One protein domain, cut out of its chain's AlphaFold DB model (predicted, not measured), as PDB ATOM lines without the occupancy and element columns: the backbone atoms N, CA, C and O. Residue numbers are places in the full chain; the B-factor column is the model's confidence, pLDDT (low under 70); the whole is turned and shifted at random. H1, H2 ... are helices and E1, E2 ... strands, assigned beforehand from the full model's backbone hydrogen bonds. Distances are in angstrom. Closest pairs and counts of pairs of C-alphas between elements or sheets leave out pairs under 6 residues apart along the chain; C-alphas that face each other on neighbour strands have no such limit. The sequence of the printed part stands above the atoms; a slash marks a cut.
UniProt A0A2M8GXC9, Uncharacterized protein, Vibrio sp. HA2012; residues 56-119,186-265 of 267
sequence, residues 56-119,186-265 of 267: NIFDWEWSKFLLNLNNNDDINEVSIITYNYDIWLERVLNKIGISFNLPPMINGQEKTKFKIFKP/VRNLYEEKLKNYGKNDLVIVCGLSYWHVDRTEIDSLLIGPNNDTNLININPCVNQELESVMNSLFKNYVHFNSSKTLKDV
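What this domain is: This is residues 56 to 119 and 186 to 265 of the 267 residues of an uncharacterized protein of Vibrio sp. HA2012 (UniProt A0A2M8GXC9). Two small parallel sheets, E3 E4 E5 and E1 E2, stand edge to edge in one nearly straight row, E2 E1 E3 E4 E5, with a gap between E1 and E3, and the strands turn in direction from E2 to E5. H4, H5 and H6 lie on one side of the row, and H1, H2, H3 and H7 on the other. The 144 printed residues hold seven named helices and five named strands, in the order H1 H2 E1 H3 E2 H4 E3 H5 E4 H6 E5 H7; the class is mixed, helices and strands. The whole is compact, with a radius of gyration of the C-alphas of 15.0 A, and rounded, spanning 39 by 33 by 30 A.

How they stand to each other: The larger sheet has inner strand E4, residues 230 to 234, between edge strands E3, residues 202 to 206, and E5, residues 252 to 256. E3 and E4 are parallel at 18 degrees, with N 205 and O 232 2.8 A apart; E4 and E5 are parallel at 14 degrees, with N 256 and O 233 2.8 A apart. H6, residues 240 to 249, is on this sheet at a height of 10.0 A, over E5 and along the strands, at 6 degrees to E5 on the local plane; the closest C-alphas, of Asn 247 and Tyr 253, are 6.3 A apart. H5, residues 215 to 222, is close to H6 but not clearly touching, with the C-alphas of Leu 222 and Met 246 closest at 7.4 A. E1, residues 78 to 81, is near E3, with 7 pairs of C-alphas within 10 A. E1 and E2, residues 114 to 117, are parallel at 17 degrees, with N 80 and O 115 2.8 A apart. The closest C-alphas of E2 and H4, residues 186 to 194, are those of Phe 117 and Val 186, 6.3 A. H2, residues 61 to 71, touches H7, residues 259 to 264, closest at the C-alphas of Glu 61 and Lys 260, 6.1 A, at a steep tilt of 42 degrees, the same way; H7 only grazes the larger sheet with residues 259 to 262. H3, residues 88 to 95, and H1, residues 56 to 59, are close but not clearly touching, with the C-alphas of Ile 57 and Val 92 closest at 7.5 A. E1 H3 E2, E3 H5 E4 and E4 H6 E5 are strand-helix-strand units, parallel neighbours with a helix between, each with a right-handed crossover. Each O i to N i+4 pair is within hydrogen-bond range in H2, H3, H5 and H6, against 4 of 5 in H4 and 0 of 2 in H7, where 2 of 3 O i to N i+3 pairs are; H1 is too short for such a pair.

Where its parts are: E5 measures 13.5 A, E4 13.2 A and E3 12.9 A from first to last C-alpha; H2 measures 15.4 A and H6 14.4 A. H1 begins at C-alpha 56 (68.876, 34.333, -134.878), and H7 ends at C-alpha 264 (63.474, 23.277, -118.957).

The domain as a whole: The two farthest C-alphas, of Gln 109 and Gln 240, are 41.4 A apart. Residues 120 to 185 are not printed, and C-alphas 119 and 186 are 5.8 A apart across the cut. The link from H3 to E2, residues 96 to 113, is long, and its residues 100 to 101 pair in parallel with residues 114 to 115 of E2. Mean pLDDT of the printed part is 92.2, with residues 106 to 110 under 70.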
ATOM      1  N   ASN A  56      69.397  35.618-135.352       95.75
ATOM      2  CA  ASN A  56      68.876  34.333-134.878       95.75
ATOM      3  C   ASN A  56      69.617  33.802-133.634       95.75
ATOM      4  O   ASN A  56      69.204  32.789-133.071       95.75
ATOM      5  N   ILE A  57      70.676  34.476-133.165       96.50
ATOM      6  CA  ILE A  57      71.313  34.162-131.885       96.50
ATOM      7  C   ILE A  57      70.325  34.281-130.718       96.50
ATOM      8  O   ILE A  57      70.421  33.514-129.771       96.50
ATOM      9  N   PHE A  58      69.320  35.163-130.798       96.44
ATOM     10  CA  PHE A  58      68.282  35.279-129.765       96.44
ATOM     11  C   PHE A  58      67.384  34.036-129.681       96.44
ATOM     12  O   PHE A  58      66.793  33.768-128.635       96.44
ATOM     13  N   ASP A  59      67.316  33.239-130.752       95.75
ATOM     14  CA  ASP A  59      66.594  31.968-130.759       95.75
ATOM     15  C   ASP A  59      67.421  30.810-130.195       95.75
ATOM     16  O   ASP A  59      66.853  29.768-129.847       95.75
ATOM     17  N   TRP A  60      68.739  30.983-130.069       95.69
ATOM     18  CA  TRP A  60      69.638  29.974-129.531       95.69
ATOM     19  C   TRP A  60      69.367  29.733-128.044       95.69
ATOM     20  O   TRP A  60      69.305  30.658-127.236       95.69
ATOM     21  N   GLU A  61      69.235  28.463-127.666       95.69
ATOM     22  CA  GLU A  61      68.865  28.057-126.303       95.69
ATOM     23  C   GLU A  61      69.862  28.542-125.246       95.69
ATOM     24  O   GLU A  61      69.462  28.930-124.152       95.69
ATOM     25  N   TRP A  62      71.153  28.604-125.585       96.12
ATOM     26  CA  TRP A  62      72.157  29.181-124.694       96.12
ATOM     27  C   TRP A  62      71.957  30.681-124.496       96.12
ATOM     28  O   TRP A  62      72.021  31.142-123.365       96.12
ATOM     29  N   SER A  63      71.659  31.449-125.546       96.88
ATOM     30  CA  SER A  63      71.391  32.885-125.405       96.88
ATOM     31  C   SER A  63      70.155  33.157-124.554       96.88
ATOM     32  O   SER A  63      70.198  34.021-123.682       96.88
ATOM     33  N   LYS A  64      69.078  32.384-124.739       96.81
ATOM     34  CA  LYS A  64      67.877  32.461-123.889       96.81
ATOM     35  C   LYS A  64      68.194  32.133-122.432       96.81
ATOM     36  O   LYS A  64      67.757  32.847-121.534       96.81
ATOM     37  N   PHE A  65      68.981  31.084-122.205       97.38
ATOM     38  CA  PHE A  65      69.420  30.684-120.872       97.38
ATOM     39  C   PHE A  65      70.274  31.769-120.199       97.38
ATOM     40  O   PHE A  65      69.978  32.165-119.077       97.38
ATOM     41  N   LEU A  66      71.267  32.321-120.900       97.62
ATOM     42  CA  LEU A  66      72.122  33.405-120.400       97.62
ATOM     43  C   LEU A  66      71.312  34.674-120.084       97.62
ATOM     44  O   LEU A  66      71.546  35.305-119.056       97.62
ATOM     45  N   LEU A  67      70.325  35.025-120.915       96.81
ATOM     46  CA  LEU A  67      69.404  36.133-120.639       96.81
ATOM     47  C   LEU A  67      68.562  35.884-119.383       96.81
ATOM     48  O   LEU A  67      68.389  36.798-118.577       96.81
ATOM     49  N   ASN A  68      68.065  34.660-119.191       96.19
ATOM     50  CA  ASN A  68      67.330  34.295-117.981       96.19
ATOM     51  C   ASN A  68      68.223  34.419-116.736       96.19
ATOM     52  O   ASN A  68      67.844  35.081-115.775       96.19
ATOM     53  N   LEU A  69      69.455  33.896-116.796       96.62
ATOM     54  CA  LEU A  69      70.439  34.054-115.721       96.62
ATOM     55  C   LEU A  69      70.706  35.531-115.390       96.62
ATOM     56  O   LEU A  69      70.802  35.916-114.225       96.62
ATOM     57  N   ASN A  70      70.819  36.374-116.419       96.38
ATOM     58  CA  ASN A  70      71.058  37.799-116.245       96.38
ATOM     59  C   ASN A  70      69.895  38.505-115.536       96.38
ATOM     60  O   ASN A  70      70.133  39.314-114.641       96.38
ATOM     61  N   ASN A  71      68.660  38.162-115.903       95.31
ATOM     62  CA  ASN A  71      67.447  38.812-115.410       95.31
ATOM     63  C   ASN A  71      66.914  38.223-114.095       95.31
ATOM     64  O   ASN A  71      65.993  38.792-113.517       95.31
ATOM     65  N   ASN A  72      67.458  37.095-113.632       95.56
ATOM     66  CA  ASN A  72      67.065  36.483-112.369       95.56
ATOM     67  C   ASN A  72      67.827  37.119-111.192       95.56
ATOM     68  O   ASN A  72      69.056  37.020-111.114       95.56
ATOM     69  N   ASP A  73      67.098  37.772-110.285       94.81
ATOM     70  CA  ASP A  73      67.645  38.450-109.102       94.81
ATOM     71  C   ASP A  73      68.118  37.482-108.005       94.81
ATOM     72  O   ASP A  73      68.966  37.856-107.196       94.81
ATOM     73  N   ASP A  74      67.645  36.233-108.011       95.06
ATOM     74  CA  ASP A  74      68.106  35.194-107.081       95.06
ATOM     75  C   ASP A  74      69.521  34.693-107.432       95.06
ATOM     76  O   ASP A  74      70.182  34.023-106.634       95.06
ATOM     77  N   ILE A  75      70.026  35.052-108.620       95.56
ATOM     78  CA  ILE A  75      71.359  34.682-109.093       95.56
ATOM     79  C   ILE A  75      72.345  35.811-108.823       95.56
ATOM     80  O   ILE A  75      72.361  36.843-109.498       95.56
ATOM     81  N   ASN A  76      73.234  35.557-107.867       94.19
ATOM     82  CA  ASN A  76      74.261  36.509-107.452       94.19
ATOM     83  C   ASN A  76      75.383  36.672-108.490       94.19
ATOM     84  O   ASN A  76      75.887  37.776-108.695       94.19
ATOM     85  N   GLU A  77      75.813  35.577-109.122       95.25
ATOM     86  CA  GLU A  77      76.970  35.561-110.018       95.25
ATOM     87  C   GLU A  77      76.871  34.418-111.035       95.25
ATOM     88  O   GLU A  77      76.385  33.335-110.718       95.25
ATOM     89  N   VAL A  78      77.394  34.644-112.241       97.06
ATOM     90  CA  VAL A  78      77.625  33.620-113.262       97.06
ATOM     91  C   VAL A  78      79.116  33.595-113.595       97.06
ATOM     92  O   VAL A  78      79.649  34.538-114.184       97.06
ATOM     93  N   SER A  79      79.797  32.514-113.218       96.56
ATOM     94  CA  SER A  79      81.207  32.283-113.551       96.56
ATOM     95  C   SER A  79      81.316  31.297-114.716       96.56
ATOM     96  O   SER A  79      80.875  30.157-114.609       96.56
ATOM     97  N   ILE A  80      81.908  31.733-115.829       97.38
ATOM     98  CA  ILE A  80      82.124  30.919-117.030       97.38
ATOM     99  C   ILE A  80      83.621  30.665-117.178       97.38
ATOM    100  O   ILE A  80      84.392  31.608-117.314       97.38
ATOM    101  N   ILE A  81      84.031  29.401-117.182       95.88
ATOM    102  CA  ILE A  81      85.415  28.996-117.453       95.88
ATOM    103  C   ILE A  81      85.450  28.437-118.873       95.88
ATOM    104  O   ILE A  81      84.705  27.509-119.187       95.88
ATOM    105  N   THR A  82      86.282  29.009-119.741       94.19
ATOM    106  CA  THR A  82      86.425  28.539-121.123       94.19
ATOM    107  C   THR A  82      87.887  28.441-121.526       94.19
ATOM    108  O   THR A  82      88.684  29.346-121.292       94.19
ATOM    109  N   TYR A  83      88.222  27.324-122.165       90.31
ATOM    110  CA  TYR A  83      89.547  27.044-122.714       90.31
ATOM    111  C   TYR A  83      89.661  27.442-124.193       90.31
ATOM    112  O   TYR A  83      90.688  27.200-124.823       90.31
ATOM    113  N   ASN A  84      88.608  28.050-124.749       92.44
ATOM    114  CA  ASN A  84      88.599  28.532-126.121       92.44
ATOM    115  C   ASN A  84      89.366  29.850-126.243       92.44
ATOM    116  O   ASN A  84      89.154  30.790-125.473       92.44
ATOM    117  N   TYR A  85      90.193  29.935-127.282       93.62
ATOM    118  CA  TYR A  85      90.959  31.137-127.612       93.62
ATOM    119  C   TYR A  85      90.122  32.217-128.302       93.62
ATOM    120  O   TYR A  85      90.479  33.394-128.243       93.62
ATOM    121  N   ASP A  86      89.049  31.824-128.999       95.31
ATOM    122  CA  ASP A  86      88.156  32.738-129.714       95.31
ATOM    123  C   ASP A  86      87.363  33.643-128.765       95.31
ATOM    124  O   ASP A  86      87.330  33.418-127.559       95.31
ATOM    125  N   ILE A  87      86.707  34.663-129.321       96.44
ATOM    126  CA  ILE A  87      85.877  35.627-128.581       96.44
ATOM    127  C   ILE A  87      84.378  35.450-128.868       96.44
ATOM    128  O   ILE A  87      83.601  36.397-128.752       96.44
ATOM    129  N   TRP A  88      83.948  34.261-129.311       96.12
ATOM    130  CA  TRP A  88      82.565  34.035-129.738       96.12
ATOM    131  C   TRP A  88      81.569  34.294-128.606       96.12
ATOM    132  O   TRP A  88      80.579  34.996-128.806       96.12
ATOM    133  N   LEU A  89      81.846  33.769-127.408       96.69
ATOM    134  CA  LEU A  89      80.995  33.966-126.236       96.69
ATOM    135  C   LEU A  89      80.864  35.454-125.889       96.69
ATOM    136  O   LEU A  89      79.751  35.937-125.704       96.69
ATOM    137  N   GLU A  90      81.974  36.186-125.848       96.50
ATOM    138  CA  GLU A  90      81.998  37.625-125.578       96.50
ATOM    139  C   GLU A  90      81.166  38.406-126.600       96.50
ATOM    140  O   GLU A  90      80.345  39.247-126.231       96.50
ATOM    141  N   ARG A  91      81.307  38.079-127.891       96.44
ATOM    142  CA  ARG A  91      80.513  38.692-128.963       96.44
ATOM    143  C   ARG A  91      79.021  38.381-128.819       96.44
ATOM    144  O   ARG A  91      78.199  39.270-129.035       96.44
ATOM    145  N   VAL A  92      78.658  37.155-128.429       97.50
ATOM    146  CA  VAL A  92      77.262  36.780-128.145       97.50
ATOM    147  C   VAL A  92      76.718  37.564-126.954       97.50
ATOM    148  O   VAL A  92      75.629  38.123-127.067       97.50
ATOM    149  N   LEU A  93      77.458  37.644-125.843       97.25
ATOM    150  CA  LEU A  93      77.049  38.388-124.646       97.25
ATOM    151  C   LEU A  93      76.843  39.876-124.952       97.25
ATOM    152  O   LEU A  93      75.806  40.429-124.587       97.25
ATOM    153  N   ASN A  94      77.754  40.489-125.716       95.50
ATOM    154  CA  ASN A  94      77.605  41.862-126.202       95.50
ATOM    155  C   ASN A  94      76.343  42.026-127.064       95.50
ATOM    156  O   ASN A  94      75.559  42.948-126.842       95.50
ATOM    157  N   LYS A  95      76.103  41.113-128.019       96.88
ATOM    158  CA  LYS A  95      74.926  41.155-128.907       96.88
ATOM    159  C   LYS A  95      73.607  41.057-128.137       96.88
ATOM    160  O   LYS A  95      72.647  41.722-128.516       96.88
ATOM    161  N   ILE A  96      73.553  40.252-127.073       97.38
ATOM    162  CA  ILE A  96      72.352  40.085-126.237       97.38
ATOM    163  C   ILE A  96      72.298  41.058-125.045       97.38
ATOM    164  O   ILE A  96      71.380  40.970-124.234       97.38
ATOM    165  N   GLY A  97      73.238  42.006-124.948       95.81
ATOM    166  CA  GLY A  97      73.212  43.088-123.960       95.81
ATOM    167  C   GLY A  97      73.579  42.675-122.532       95.81
ATOM    168  O   GLY A  97      73.109  43.302-121.584       95.81
ATOM    169  N   ILE A  98      74.393  41.631-122.357       96.19
ATOM    170  CA  ILE A  98      74.876  41.187-121.044       96.19
ATOM    171  C   ILE A  98      76.279  41.746-120.797       96.19
ATOM    172  O   ILE A  98      77.217  41.413-121.516       96.19
ATOM    173  N   SER A  99      76.431  42.544-119.737       94.56
ATOM    174  CA  SER A  99      77.737  43.028-119.275       94.56
ATOM    175  C   SER A  99      78.525  41.924-118.565       94.56
ATOM    176  O   SER A  99      77.987  41.216-117.707       94.56
ATOM    177  N   PHE A 100      79.822  41.825-118.849       95.00
ATOM    178  CA  PHE A 100      80.722  40.833-118.258       95.00
ATOM    179  C   PHE A 100      82.122  41.410-118.008       95.00
ATOM    180  O   PHE A 100      82.476  42.456-118.538       95.00
ATOM    181  N   ASN A 101      82.921  40.701-117.208       93.12
ATOM    182  CA  ASN A 101      84.336  40.995-116.958       93.12
ATOM    183  C   ASN A 101      85.213  39.772-117.266       93.12
ATOM    184  O   ASN A 101      84.708  38.645-117.244       93.12
ATOM    185  N   LEU A 102      86.518  39.981-117.496       91.94
ATOM    186  CA  LEU A 102      87.518  38.921-117.723       91.94
ATOM    187  C   LEU A 102      88.593  38.925-116.614       91.94
ATOM    188  O   LEU A 102      89.719  39.361-116.859       91.94
ATOM    189  N   PRO A 103      88.284  38.457-115.386       89.56
ATOM    190  CA  PRO A 103      89.227  38.519-114.269       89.56
ATOM    191  C   PRO A 103      90.591  37.874-114.591       89.56
ATOM    192  O   PRO A 103      90.610  36.842-115.265       89.56
ATOM    193  N   PRO A 104      91.717  38.412-114.075       83.25
ATOM    194  CA  PRO A 104      91.821  39.569-113.173       83.25
ATOM    195  C   PRO A 104      91.614  40.931-113.854       83.25
ATOM    196  O   PRO A 104      91.486  41.935-113.162       83.25
ATOM    197  N   MET A 105      91.559  40.973-115.184       82.62
ATOM    198  CA  MET A 105      91.399  42.210-115.941       82.62
ATOM    199  C   MET A 105      89.948  42.707-115.836       82.62
ATOM    200  O   MET A 105      88.983  41.954-115.999       82.62
ATOM    201  N   ILE A 106      89.772  43.994-115.541       69.50
ATOM    202  CA  ILE A 106      88.448  44.625-115.512       69.50
ATOM    203  C   ILE A 106      88.205  45.238-116.888       69.50
ATOM    204  O   ILE A 106      88.965  46.100-117.320       69.50
ATOM    205  N   ASN A 107      87.138  44.808-117.566       62.44
ATOM    206  CA  ASN A 107      86.723  45.386-118.839       62.44
ATOM    207  C   ASN A 107      85.451  46.215-118.619       62.44
ATOM    208  O   ASN A 107      84.331  45.733-118.779       62.44
ATOM    209  N   GLY A 108      85.616  47.465-118.181       61.97
ATOM    210  CA  GLY A 108      84.497  48.384-117.964       61.97
ATOM    211  C   GLY A 108      83.968  48.406-116.526       61.97
ATOM    212  O   GLY A 108      84.651  48.885-115.624       61.97
ATOM    213  N   GLN A 109      82.709  48.005-116.310       62.69
ATOM    214  CA  GLN A 109      82.026  48.196-115.021       62.69
ATOM    215  C   GLN A 109      82.635  47.324-113.912       62.69
ATOM    216  O   GLN A 109      82.706  46.103-114.043       62.69
ATOM    217  N   GLU A 110      82.970  47.936-112.770       65.38
ATOM    218  CA  GLU A 110      83.595  47.250-111.623       65.38
ATOM    219  C   GLU A 110      82.778  46.064-111.074       65.38
ATOM    220  O   GLU A 110      83.333  45.168-110.438       65.38
ATOM    221  N   LYS A 111      81.456  46.035-111.296       77.75
ATOM    222  CA  LYS A 111      80.574  44.957-110.830       77.75
ATOM    223  C   LYS A 111      79.657  44.467-111.944       77.75
ATOM    224  O   LYS A 111      78.637  45.084-112.230       77.75
ATOM    225  N   THR A 112      79.999  43.317-112.516       90.25
ATOM    226  CA  THR A 112      79.153  42.567-113.455       90.25
ATOM    227  C   THR A 112      78.738  41.232-112.839       90.25
ATOM    228  O   THR A 112      79.523  40.608-112.120       90.25
ATOM    229  N   LYS A 113      77.513  40.776-113.140       95.12
ATOM    230  CA  LYS A 113      77.029  39.440-112.740       95.12
ATOM    231  C   LYS A 113      77.833  38.334-113.434       95.12
ATOM    232  O   LYS A 113      78.129  37.317-112.817       95.12
ATOM    233  N   PHE A 114      78.226  38.555-114.690       96.88
ATOM    234  CA  PHE A 114      78.987  37.600-115.495       96.88
ATOM    235  C   PHE A 114      80.494  37.828-115.384       96.88
ATOM    236  O   PHE A 114      80.976  38.963-115.495       96.88
ATOM    237  N   LYS A 115      81.238  36.734-115.204       95.81
ATOM    238  CA  LYS A 115      82.704  36.690-115.174       95.81
ATOM    239  C   LYS A 115      83.196  35.559-116.068       95.81
ATOM    240  O   LYS A 115      82.754  34.425-115.905       95.81
ATOM    241  N   ILE A 116      84.102  35.867-116.991       96.31
ATOM    242  CA  ILE A 116      84.657  34.911-117.953       96.31
ATOM    243  C   ILE A 116      86.130  34.683-117.625       96.31
ATOM    244  O   ILE A 116      86.931  35.611-117.644       96.31
ATOM    245  N   PHE A 117      86.490  33.441-117.335       94.81
ATOM    246  CA  PHE A 117      87.855  33.024-117.050       94.81
ATOM    247  C   PHE A 117      88.427  32.303-118.273       94.81
ATOM    248  O   PHE A 117      87.843  31.320-118.738       94.81
ATOM    249  N   LYS A 118      89.567  32.790-118.780       93.12
ATOM    250  CA  LYS A 118      90.280  32.239-119.947       93.12
ATOM    251  C   LYS A 118      91.700  31.787-119.581       93.12
ATOM    252  O   LYS A 118      92.659  32.490-119.890       93.12
ATOM    253  N   PRO A 119      91.856  30.635-118.902       88.94
ATOM    254  CA  PRO A 119      93.159  30.147-118.427       88.94
ATOM    255  C   PRO A 119      94.163  29.803-119.536       88.94
ATOM    256  O   PRO A 119      95.357  29.747-119.269       88.94
ATOM    257  N   VAL A 186      94.484  33.716-113.178       88.62
ATOM    258  CA  VAL A 186      93.125  33.356-113.622       88.62
ATOM    259  C   VAL A 186      92.683  32.039-112.987       88.62
ATOM    260  O   VAL A 186      91.574  31.956-112.457       88.62
ATOM    261  N   ARG A 187      93.569  31.036-112.993       88.12
ATOM    262  CA  ARG A 187      93.318  29.717-112.413       88.12
ATOM    263  C   ARG A 187      93.041  29.760-110.920       88.12
ATOM    264  O   ARG A 187      91.984  29.307-110.486       88.12
ATOM    265  N   ASN A 188      93.921  30.395-110.156       88.94
ATOM    266  CA  ASN A 188      93.737  30.556-108.716       88.94
ATOM    267  C   ASN A 188      92.414  31.271-108.387       88.94
ATOM    268  O   ASN A 188      91.731  30.896-107.435       88.94
ATOM    269  N   LEU A 189      92.016  32.269-109.188       91.44
ATOM    270  CA  LEU A 189      90.770  33.007-108.968       91.44
ATOM    271  C   LEU A 189      89.522  32.129-109.100       91.44
ATOM    272  O   LEU A 189      88.618  32.248-108.268       91.44
ATOM    273  N   TYR A 190      89.430  31.282-110.129       92.88
ATOM    274  CA  TYR A 190      88.258  30.414-110.272       92.88
ATOM    275  C   TYR A 190      88.333  29.170-109.380       92.88
ATOM    276  O   TYR A 190      87.294  28.731-108.897       92.88
ATOM    277  N   GLU A 191      89.518  28.615-109.105       92.81
ATOM    278  CA  GLU A 191      89.651  27.441-108.229       92.81
ATOM    279  C   GLU A 191      89.220  27.762-106.793       92.81
ATOM    280  O   GLU A 191      88.495  26.980-106.177       92.81
ATOM    281  N   GLU A 192      89.578  28.939-106.272       92.25
ATOM    282  CA  GLU A 192      89.097  29.405-104.966       92.25
ATOM    283  C   GLU A 192      87.572  29.577-104.932       92.25
ATOM    284  O   GLU A 192      86.927  29.300-103.920       92.25
ATOM    285  N   LYS A 193      86.958  29.982-106.047       92.56
ATOM    286  CA  LYS A 193      85.497  30.090-106.147       92.56
ATOM    287  C   LYS A 193      84.822  28.727-106.138       92.56
ATOM    288  O   LYS A 193      83.870  28.545-105.384       92.56
ATOM    289  N   LEU A 194      85.330  27.781-106.927       94.31
ATOM    290  CA  LEU A 194      84.762  26.438-107.045       94.31
ATOM    291  C   LEU A 194      84.691  25.726-105.690       94.31
ATOM    292  O   LEU A 194      83.689  25.081-105.410       94.31
ATOM    293  N   LYS A 195      85.684  25.919-104.809       94.38
ATOM    294  CA  LYS A 195      85.697  25.354-103.442       94.38
ATOM    295  C   LYS A 195      84.492  25.749-102.582       94.38
ATOM    296  O   LYS A 195      84.180  25.064-101.611       94.38
ATOM    297  N   ASN A 196      83.832  26.858-102.907       94.19
ATOM    298  CA  ASN A 196      82.699  27.378-102.146       94.19
ATOM    299  C   ASN A 196      81.337  26.937-102.703       94.19
ATOM    300  O   ASN A 196      80.317  27.260-102.098       94.19
ATOM    301  N   TYR A 197      81.306  26.215-103.828       94.75
ATOM    302  CA  TYR A 197      80.057  25.795-104.463       94.75
ATOM    303  C   TYR A 197      79.450  24.609-103.709       94.75
ATOM    304  O   TYR A 197      80.164  23.684-103.307       94.75
ATOM    305  N   GLY A 198      78.135  24.631-103.503       94.56
ATOM    306  CA  GLY A 198      77.396  23.572-102.819       94.56
ATOM    307  C   GLY A 198      75.980  23.388-103.350       94.56
ATOM    308  O   GLY A 198      75.658  23.760-104.473       94.56
ATOM    309  N   LYS A 199      75.094  22.817-102.528       94.81
ATOM    310  CA  LYS A 199      73.712  22.451-102.911       94.81
ATOM    311  C   LYS A 199      72.833  23.554-103.527       94.81
ATOM    312  O   LYS A 199      71.821  23.224-104.139       94.81
ATOM    313  N   ASN A 200      73.159  24.828-103.301       94.25
ATOM    314  CA  ASN A 200      72.407  25.968-103.837       94.25
ATOM    315  C   ASN A 200      73.002  26.487-105.154       94.25
ATOM    316  O   ASN A 200      72.449  27.407-105.747       94.25
ATOM    317  N   ASP A 201      74.119  25.913-105.593       95.69
ATOM    318  CA  ASP A 201      74.815  26.285-106.812       95.69
ATOM    319  C   ASP A 201      74.555  25.246-107.909       95.69
ATOM    320  O   ASP A 201      74.219  24.078-107.659       95.69
ATOM    321  N   LEU A 202      74.718  25.698-109.149       95.81
ATOM    322  CA  LEU A 202      74.587  24.892-110.352       95.81
ATOM    323  C   LEU A 202      75.880  24.976-111.158       95.81
ATOM    324  O   LEU A 202      76.312  26.059-111.551       95.81
ATOM    325  N   VAL A 203      76.460  23.819-111.458       96.69
ATOM    326  CA  VAL A 203      77.585  23.689-112.385       96.69
ATOM    327  C   VAL A 203      77.068  23.092-113.684       96.69
ATOM    328  O   VAL A 203      76.430  22.038-113.682       96.69
ATOM    329  N   ILE A 204      77.356  23.755-114.806       96.19
ATOM    330  CA  ILE A 204      77.058  23.235-116.142       96.19
ATOM    331  C   ILE A 204      78.364  22.973-116.881       96.19
ATOM    332  O   ILE A 204      79.127  23.892-117.169       96.19
ATOM    333  N   VAL A 205      78.594  21.712-117.229       94.94
ATOM    334  CA  VAL A 205      79.695  21.277-118.087       94.94
ATOM    335  C   VAL A 205      79.165  21.129-119.505       94.94
ATOM    336  O   VAL A 205      78.176  20.435-119.728       94.94
ATOM    337  N   CYS A 206      79.798  21.765-120.489       93.25
ATOM    338  CA  CYS A 206      79.395  21.616-121.885       93.25
ATOM    339  C   CYS A 206      80.587  21.658-122.839       93.25
ATOM    340  O   CYS A 206      81.576  22.339-122.583       93.25
ATOM    341  N   GLY A 207      80.495  20.899-123.936       85.31
ATOM    342  CA  GLY A 207      81.494  20.934-125.011       85.31
ATOM    343  C   GLY A 207      82.914  20.502-124.622       85.31
ATOM    344  O   GLY A 207      83.842  20.800-125.365       85.31
ATOM    345  N   LEU A 208      83.103  19.814-123.489       84.44
ATOM    346  CA  LEU A 208      84.426  19.370-123.044       84.44
ATOM    347  C   LEU A 208      84.847  18.051-123.698       84.44
ATOM    348  O   LEU A 208      84.093  17.072-123.718       84.44
ATOM    349  N   SER A 209      86.095  18.010-124.162       82.38
ATOM    350  CA  SER A 209      86.799  16.789-124.542       82.38
ATOM    351  C   SER A 209      87.635  16.276-123.372       82.38
ATOM    352  O   SER A 209      88.617  16.895-122.984       82.38
ATOM    353  N   TYR A 210      87.283  15.113-122.825       87.88
ATOM    354  CA  TYR A 210      88.045  14.483-121.742       87.88
ATOM    355  C   TYR A 210      89.195  13.629-122.288       87.88
ATOM    356  O   TYR A 210      89.158  12.395-122.259       87.88
ATOM    357  N   TRP A 211      90.192  14.295-122.867       85.88
ATOM    358  CA  TRP A 211      91.386  13.647-123.405       85.88
ATOM    359  C   TRP A 211      92.536  13.665-122.388       85.88
ATOM    360  O   TRP A 211      92.497  14.381-121.398       85.88
ATOM    361  N   HIS A 212      93.567  12.848-122.607       84.12
ATOM    362  CA  HIS A 212      94.669  12.631-121.675       84.12
ATOM    363  C   HIS A 212      95.482  13.898-121.386       84.12
ATOM    364  O   HIS A 212      96.022  14.014-120.293       84.12
ATOM    365  N   VAL A 213      95.531  14.839-122.335       80.19
ATOM    366  CA  VAL A 213      96.246  16.113-122.181       80.19
ATOM    367  C   VAL A 213      95.489  17.119-121.311       80.19
ATOM    368  O   VAL A 213      96.125  17.861-120.574       80.19
ATOM    369  N   ASP A 214      94.154  17.094-121.336       82.94
ATOM    370  CA  ASP A 214      93.297  18.036-120.595       82.94
ATOM    371  C   ASP A 214      92.774  17.435-119.280       82.94
ATOM    372  O   ASP A 214      92.229  18.132-118.427       82.94
ATOM    373  N   ARG A 215      92.924  16.115-119.100       88.12
ATOM    374  CA  ARG A 215      92.338  15.347-117.993       88.12
ATOM    375  C   ARG A 215      92.652  15.944-116.630       88.12
ATOM    376  O   ARG A 215      91.738  16.181-115.858       88.12
ATOM    377  N   THR A 216      93.926  16.208-116.350       87.44
ATOM    378  CA  THR A 216      94.351  16.756-115.054       87.44
ATOM    379  C   THR A 216      93.691  18.101-114.758       87.44
ATOM    380  O   THR A 216      93.326  18.382-113.617       87.44
ATOM    381  N   GLU A 217      93.509  18.931-115.780       86.00
ATOM    382  CA  GLU A 217      92.864  20.227-115.641       86.00
ATOM    383  C   GLU A 217      91.355  20.098-115.422       86.00
ATOM    384  O   GLU A 217      90.816  20.719-114.506       86.00
ATOM    385  N   ILE A 218      90.687  19.235-116.188       91.12
ATOM    386  CA  ILE A 218      89.260  18.945-116.015       91.12
ATOM    387  C   ILE A 218      88.997  18.338-114.631       91.12
ATOM    388  O   ILE A 218      88.095  18.789-113.929       91.12
ATOM    389  N   ASP A 219      89.810  17.375-114.200       92.75
ATOM    390  CA  ASP A 219      89.696  16.755-112.878       92.75
ATOM    391  C   ASP A 219      89.842  17.801-111.772       92.75
ATOM    392  O   ASP A 219      89.053  17.807-110.829       92.75
ATOM    393  N   SER A 220      90.783  18.741-111.915       90.12
ATOM    394  CA  SER A 220      90.977  19.836-110.955       90.12
ATOM    395  C   SER A 220      89.733  20.724-110.818       90.12
ATOM    396  O   SER A 220      89.408  21.154-109.713       90.12
ATOM    397  N   LEU A 221      89.008  20.968-111.916       93.25
ATOM    398  CA  LEU A 221      87.734  21.692-111.875       93.25
ATOM    399  C   LEU A 221      86.645  20.885-111.162       93.25
ATOM    400  O   LEU A 221      85.886  21.439-110.369       93.25
ATOM    401  N   LEU A 222      86.562  19.582-111.443       95.06
ATOM    402  CA  LEU A 222      85.498  18.715-110.932       95.06
ATOM    403  C   LEU A 222      85.649  18.381-109.443       95.06
ATOM    404  O   LEU A 222      84.640  18.156-108.781       95.06
ATOM    405  N   ILE A 223      86.870  18.364-108.901       95.38
ATOM    406  CA  ILE A 223      87.104  18.123-107.465       95.38
ATOM    407  C   ILE A 223      86.891  19.365-106.588       95.38
ATOM    408  O   ILE A 223      86.904  19.245-105.366       95.38
ATOM    409  N   GLY A 224      86.763  20.553-107.188       94.75
ATOM    410  CA  GLY A 224      86.637  21.811-106.454       94.75
ATOM    411  C   GLY A 224      85.322  21.925-105.669       94.75
ATOM    412  O   GLY A 224      85.375  22.113-104.454       94.75
ATOM    413  N   PRO A 225      84.153  21.822-106.327       96.56
ATOM    414  CA  PRO A 225      82.846  21.952-105.679       96.56
ATOM    415  C   PRO A 225      82.528  20.845-104.666       96.56
ATOM    416  O   PRO A 225      83.044  19.730-104.739       96.56
ATOM    417  N   ASN A 226      81.591  21.116-103.750       96.62
ATOM    418  CA  ASN A 226      81.074  20.087-102.845       96.62
ATOM    419  C   ASN A 226      80.259  19.025-103.603       96.62
ATOM    420  O   ASN A 226      79.573  19.324-104.582       96.62
ATOM    421  N   ASN A 227      80.250  17.787-103.096       96.38
ATOM    422  CA  ASN A 227      79.560  16.657-103.738       96.38
ATOM    423  C   ASN A 227      78.023  16.765-103.795       96.38
ATOM    424  O   ASN A 227      77.376  15.938-104.440       96.38
ATOM    425  N   ASP A 228      77.426  17.724-103.087       96.69
ATOM    426  CA  ASP A 228      75.992  18.015-103.101       96.69
ATOM    427  C   ASP A 228      75.605  19.117-104.100       96.69
ATOM    428  O   ASP A 228      74.412  19.359-104.290       96.69
ATOM    429  N   THR A 229      76.587  19.733-104.766       97.00
ATOM    430  CA  THR A 229      76.378  20.683-105.868       97.00
ATOM    431  C   THR A 229      75.595  20.025-107.001       97.00
ATOM    432  O   THR A 229      75.832  18.862-107.342       97.00
ATOM    433  N   ASN A 230      74.665  20.768-107.602       96.25
ATOM    434  CA  ASN A 230      73.926  20.288-108.765       96.25
ATOM    435  C   ASN A 230      74.831  20.368-109.995       96.25
ATOM    436  O   ASN A 230      75.332  21.443-110.325       96.25
ATOM    437  N   LEU A 231      75.039  19.240-110.671       96.56
ATOM    438  CA  LEU A 231      75.894  19.152-111.850       96.56
ATOM    439  C   LEU A 231      75.074  18.718-113.063       96.56
ATOM    440  O   LEU A 231      74.511  17.625-113.097       96.56
ATOM    441  N   ILE A 232      75.062  19.561-114.092       95.94
ATOM    442  CA  ILE A 232      74.486  19.240-115.393       95.94
ATOM    443  C   ILE A 232      75.613  19.126-116.415       95.94
ATOM    444  O   ILE A 232      76.377  20.063-116.620       95.94
ATOM    445  N   ASN A 233      75.686  18.003-117.116       95.25
ATOM    446  CA  ASN A 233      76.538  17.856-118.290       95.25
ATOM    447  C   ASN A 233      75.683  17.942-119.558       95.25
ATOM    448  O   ASN A 233      74.709  17.208-119.707       95.25
ATOM    449  N   ILE A 234      76.046  18.824-120.486       94.69
ATOM    450  CA  ILE A 234      75.401  18.987-121.790       94.69
ATOM    451  C   ILE A 234      76.431  18.676-122.872       94.69
ATOM    452  O   ILE A 234      77.205  19.538-123.297       94.69
ATOM    453  N   ASN A 235      76.435  17.431-123.340       91.44
ATOM    454  CA  ASN A 235      77.377  16.969-124.353       91.44
ATOM    455  C   ASN A 235      76.710  15.935-125.278       91.44
ATOM    456  O   ASN A 235      76.254  14.904-124.775       91.44
ATOM    457  N   PRO A 236      76.649  16.165-126.608       89.25
ATOM    458  CA  PRO A 236      76.030  15.230-127.553       89.25
ATOM    459  C   PRO A 236      76.609  13.817-127.506       89.25
ATOM    460  O   PRO A 236      75.885  12.846-127.727       89.25
ATOM    461  N   CYS A 237      77.906  13.697-127.219       86.00
ATOM    462  CA  CYS A 237      78.607  12.425-127.122       86.00
ATOM    463  C   CYS A 237      79.531  12.462-125.906       86.00
ATOM    464  O   CYS A 237      80.678  12.896-126.000       86.00
ATOM    465  N   VAL A 238      79.026  12.029-124.749       81.81
ATOM    466  CA  VAL A 238      79.828  12.013-123.524       81.81
ATOM    467  C   VAL A 238      80.885  10.907-123.565       81.81
ATOM    468  O   VAL A 238      80.623   9.776-123.977       81.81
ATOM    469  N   ASN A 239      82.096  11.242-123.124       89.12
ATOM    470  CA  ASN A 239      83.146  10.267-122.860       89.12
ATOM    471  C   ASN A 239      82.761   9.425-121.626       89.12
ATOM    472  O   ASN A 239      82.456   9.980-120.574       89.12
ATOM    473  N   GLN A 240      82.793   8.095-121.738       91.25
ATOM    474  CA  GLN A 240      82.364   7.186-120.662       91.25
ATOM    475  C   GLN A 240      83.214   7.289-119.386       91.25
ATOM    476  O   GLN A 240      82.711   7.052-118.288       91.25
ATOM    477  N   GLU A 241      84.490   7.645-119.508       92.94
ATOM    478  CA  GLU A 241      85.365   7.864-118.357       92.94
ATOM    479  C   GLU A 241      84.983   9.164-117.645       92.94
ATOM    480  O   GLU A 241      84.819   9.152-116.428       92.94
ATOM    481  N   LEU A 242      84.747  10.252-118.393       92.69
ATOM    482  CA  LEU A 242      84.263  11.519-117.828       92.69
ATOM    483  C   LEU A 242      82.917  11.331-117.118       92.69
ATOM    484  O   LEU A 242      82.729  11.801-116.000       92.69
ATOM    485  N   GLU A 243      81.996  10.609-117.757       93.00
ATOM    486  CA  GLU A 243      80.694  10.249-117.192       93.00
ATOM    487  C   GLU A 243      80.860   9.519-115.851       93.00
ATOM    488  O   GLU A 243      80.198   9.844-114.866       93.00
ATOM    489  N   SER A 244      81.781   8.553-115.795       94.12
ATOM    490  CA  SER A 244      82.067   7.775-114.586       94.12
ATOM    491  C   SER A 244      82.678   8.639-113.476       94.12
ATOM    492  O   SER A 244      82.317   8.478-112.310       94.12
ATOM    493  N   VAL A 245      83.565   9.578-113.826       95.00
ATOM    494  CA  VAL A 245      84.151  10.551-112.887       95.00
ATOM    495  C   VAL A 245      83.067  11.450-112.294       95.00
ATOM    496  O   VAL A 245      82.950  11.528-111.073       95.00
ATOM    497  N   MET A 246      82.218  12.064-113.123       95.50
ATOM    498  CA  MET A 246      81.156  12.962-112.647       95.50
ATOM    499  C   MET A 246      80.146  12.239-111.744       95.50
ATOM    500  O   MET A 246      79.847  12.730-110.656       95.50
ATOM    501  N   ASN A 247      79.705  11.034-112.127       95.06
ATOM    502  CA  ASN A 247      78.826  10.201-111.293       95.06
ATOM    503  C   ASN A 247      79.467   9.780-109.958       95.06
ATOM    504  O   ASN A 247      78.757   9.512-108.991       95.06
ATOM    505  N   SER A 248      80.799   9.694-109.890       96.44
ATOM    506  CA  SER A 248      81.511   9.327-108.658       96.44
ATOM    507  C   SER A 248      81.698  10.510-107.706       96.44
ATOM    508  O   SER A 248      81.785  10.313-106.493       96.44
ATOM    509  N   LEU A 249      81.782  11.731-108.244       97.12
ATOM    510  CA  LEU A 249      82.051  12.948-107.477       97.12
ATOM    511  C   LEU A 249      80.775  13.641-106.978       97.12
ATOM    512  O   LEU A 249      80.792  14.216-105.890       97.12
ATOM    513  N   PHE A 250      79.668  13.566-107.725       97.88
ATOM    514  CA  PHE A 250      78.458  14.347-107.459       97.88
ATOM    515  C   PHE A 250      77.231  13.472-107.208       97.88
ATOM    516  O   PHE A 250      76.944  12.540-107.954       97.88
ATOM    517  N   LYS A 251      76.454  13.819-106.177       96.38
ATOM    518  CA  LYS A 251      75.180  13.149-105.861       96.38
ATOM    519  C   LYS A 251      74.065  13.528-106.836       96.38
ATOM    520  O   LYS A 251      73.208  12.702-107.131       96.38
ATOM    521  N   ASN A 252      74.076  14.778-107.299       95.00
ATOM    522  CA  ASN A 252      73.026  15.386-108.115       95.00
ATOM    523  C   ASN A 252      73.545  15.632-109.535       95.00
ATOM    524  O   ASN A 252      73.691  16.776-109.963       95.00
ATOM    525  N   TYR A 253      73.872  14.550-110.238       96.12
ATOM    526  CA  TYR A 253      74.392  14.601-111.598       96.12
ATOM    527  C   TYR A 253      73.318  14.239-112.633       96.12
ATOM    528  O   TYR A 253      72.626  13.230-112.489       96.12
ATOM    529  N   VAL A 254      73.204  15.043-113.695       94.44
ATOM    530  CA  VAL A 254      72.334  14.760-114.846       94.44
ATOM    531  C   VAL A 254      73.072  15.027-116.157       94.44
ATOM    532  O   VAL A 254      73.684  16.080-116.343       94.44
ATOM    533  N   HIS A 255      72.961  14.092-117.102       94.12
ATOM    534  CA  HIS A 255      73.470  14.238-118.466       94.12
ATOM    535  C   HIS A 255      72.346  14.540-119.457       94.12
ATOM    536  O   HIS A 255      71.326  13.850-119.495       94.12
ATOM    537  N   PHE A 256      72.582  15.510-120.336       93.94
ATOM    538  CA  PHE A 256      71.792  15.756-121.530       93.94
ATOM    539  C   PHE A 256      72.662  15.735-122.789       93.94
ATOM    540  O   PHE A 256      73.778  16.252-122.830       93.94
ATOM    541  N   ASN A 257      72.107  15.205-123.876       92.25
ATOM    542  CA  ASN A 257      72.773  15.159-125.180       92.25
ATOM    543  C   ASN A 257      72.538  16.416-126.039       92.25
ATOM    544  O   ASN A 257      73.003  16.495-127.175       92.25
ATOM    545  N   SER A 258      71.778  17.393-125.541       93.62
ATOM    546  CA  SER A 258      71.401  18.571-126.315       93.62
ATOM    547  C   SER A 258      71.139  19.776-125.425       93.62
ATOM    548  O   SER A 258      70.449  19.676-124.413       93.62
ATOM    549  N   SER A 259      71.595  20.949-125.871       93.00
ATOM    550  CA  SER A 259      71.288  22.232-125.228       93.00
ATOM    551  C   SER A 259      69.809  22.613-125.295       93.00
ATOM    552  O   SER A 259      69.385  23.505-124.571       93.00
ATOM    553  N   LYS A 260      68.992  21.911-126.097       93.50
ATOM    554  CA  LYS A 260      67.528  22.085-126.124       93.50
ATOM    555  C   LYS A 260      66.859  21.902-124.766       93.50
ATOM    556  O   LYS A 260      65.746  22.379-124.588       93.50
ATOM    557  N   THR A 261      67.516  21.215-123.838       92.00
ATOM    558  CA  THR A 261      67.033  21.015-122.470       92.00
ATOM    559  C   THR A 261      67.153  22.261-121.588       92.00
ATOM    560  O   THR A 261      66.531  22.306-120.535       92.00
ATOM    561  N   LEU A 262      67.944  23.270-121.985       92.31
ATOM    562  CA  LEU A 262      68.180  24.471-121.172       92.31
ATOM    563  C   LEU A 262      66.899  25.269-120.918       92.31
ATOM    564  O   LEU A 262      66.775  25.907-119.881       92.31
ATOM    565  N   LYS A 263      65.925  25.182-121.829       87.56
ATOM    566  CA  LYS A 263      64.593  25.781-121.668       87.56
ATOM    567  C   LYS A 263      63.809  25.219-120.471       87.56
ATOM    568  O   LYS A 263      62.882  25.869-120.004       87.56
ATOM    569  N   ASP A 264      64.157  24.011-120.025       86.06
ATOM    570  CA  ASP A 264      63.474  23.277-118.957       86.06
ATOM    571  C   ASP A 264      64.262  23.336-117.631       86.06
ATOM    572  O   ASP A 264      63.804  22.809-116.617       86.06
ATOM    573  N   VAL A 265      65.449  23.960-117.621       85.25
ATOM    574  CA  VAL A 265      66.252  24.146-116.404       85.25
ATOM    575  C   VAL A 265      65.596  25.228-115.552       85.25
ATOM    576  O   VAL A 265      65.571  26.402-115.925       85.25
TER     577      VAL A 265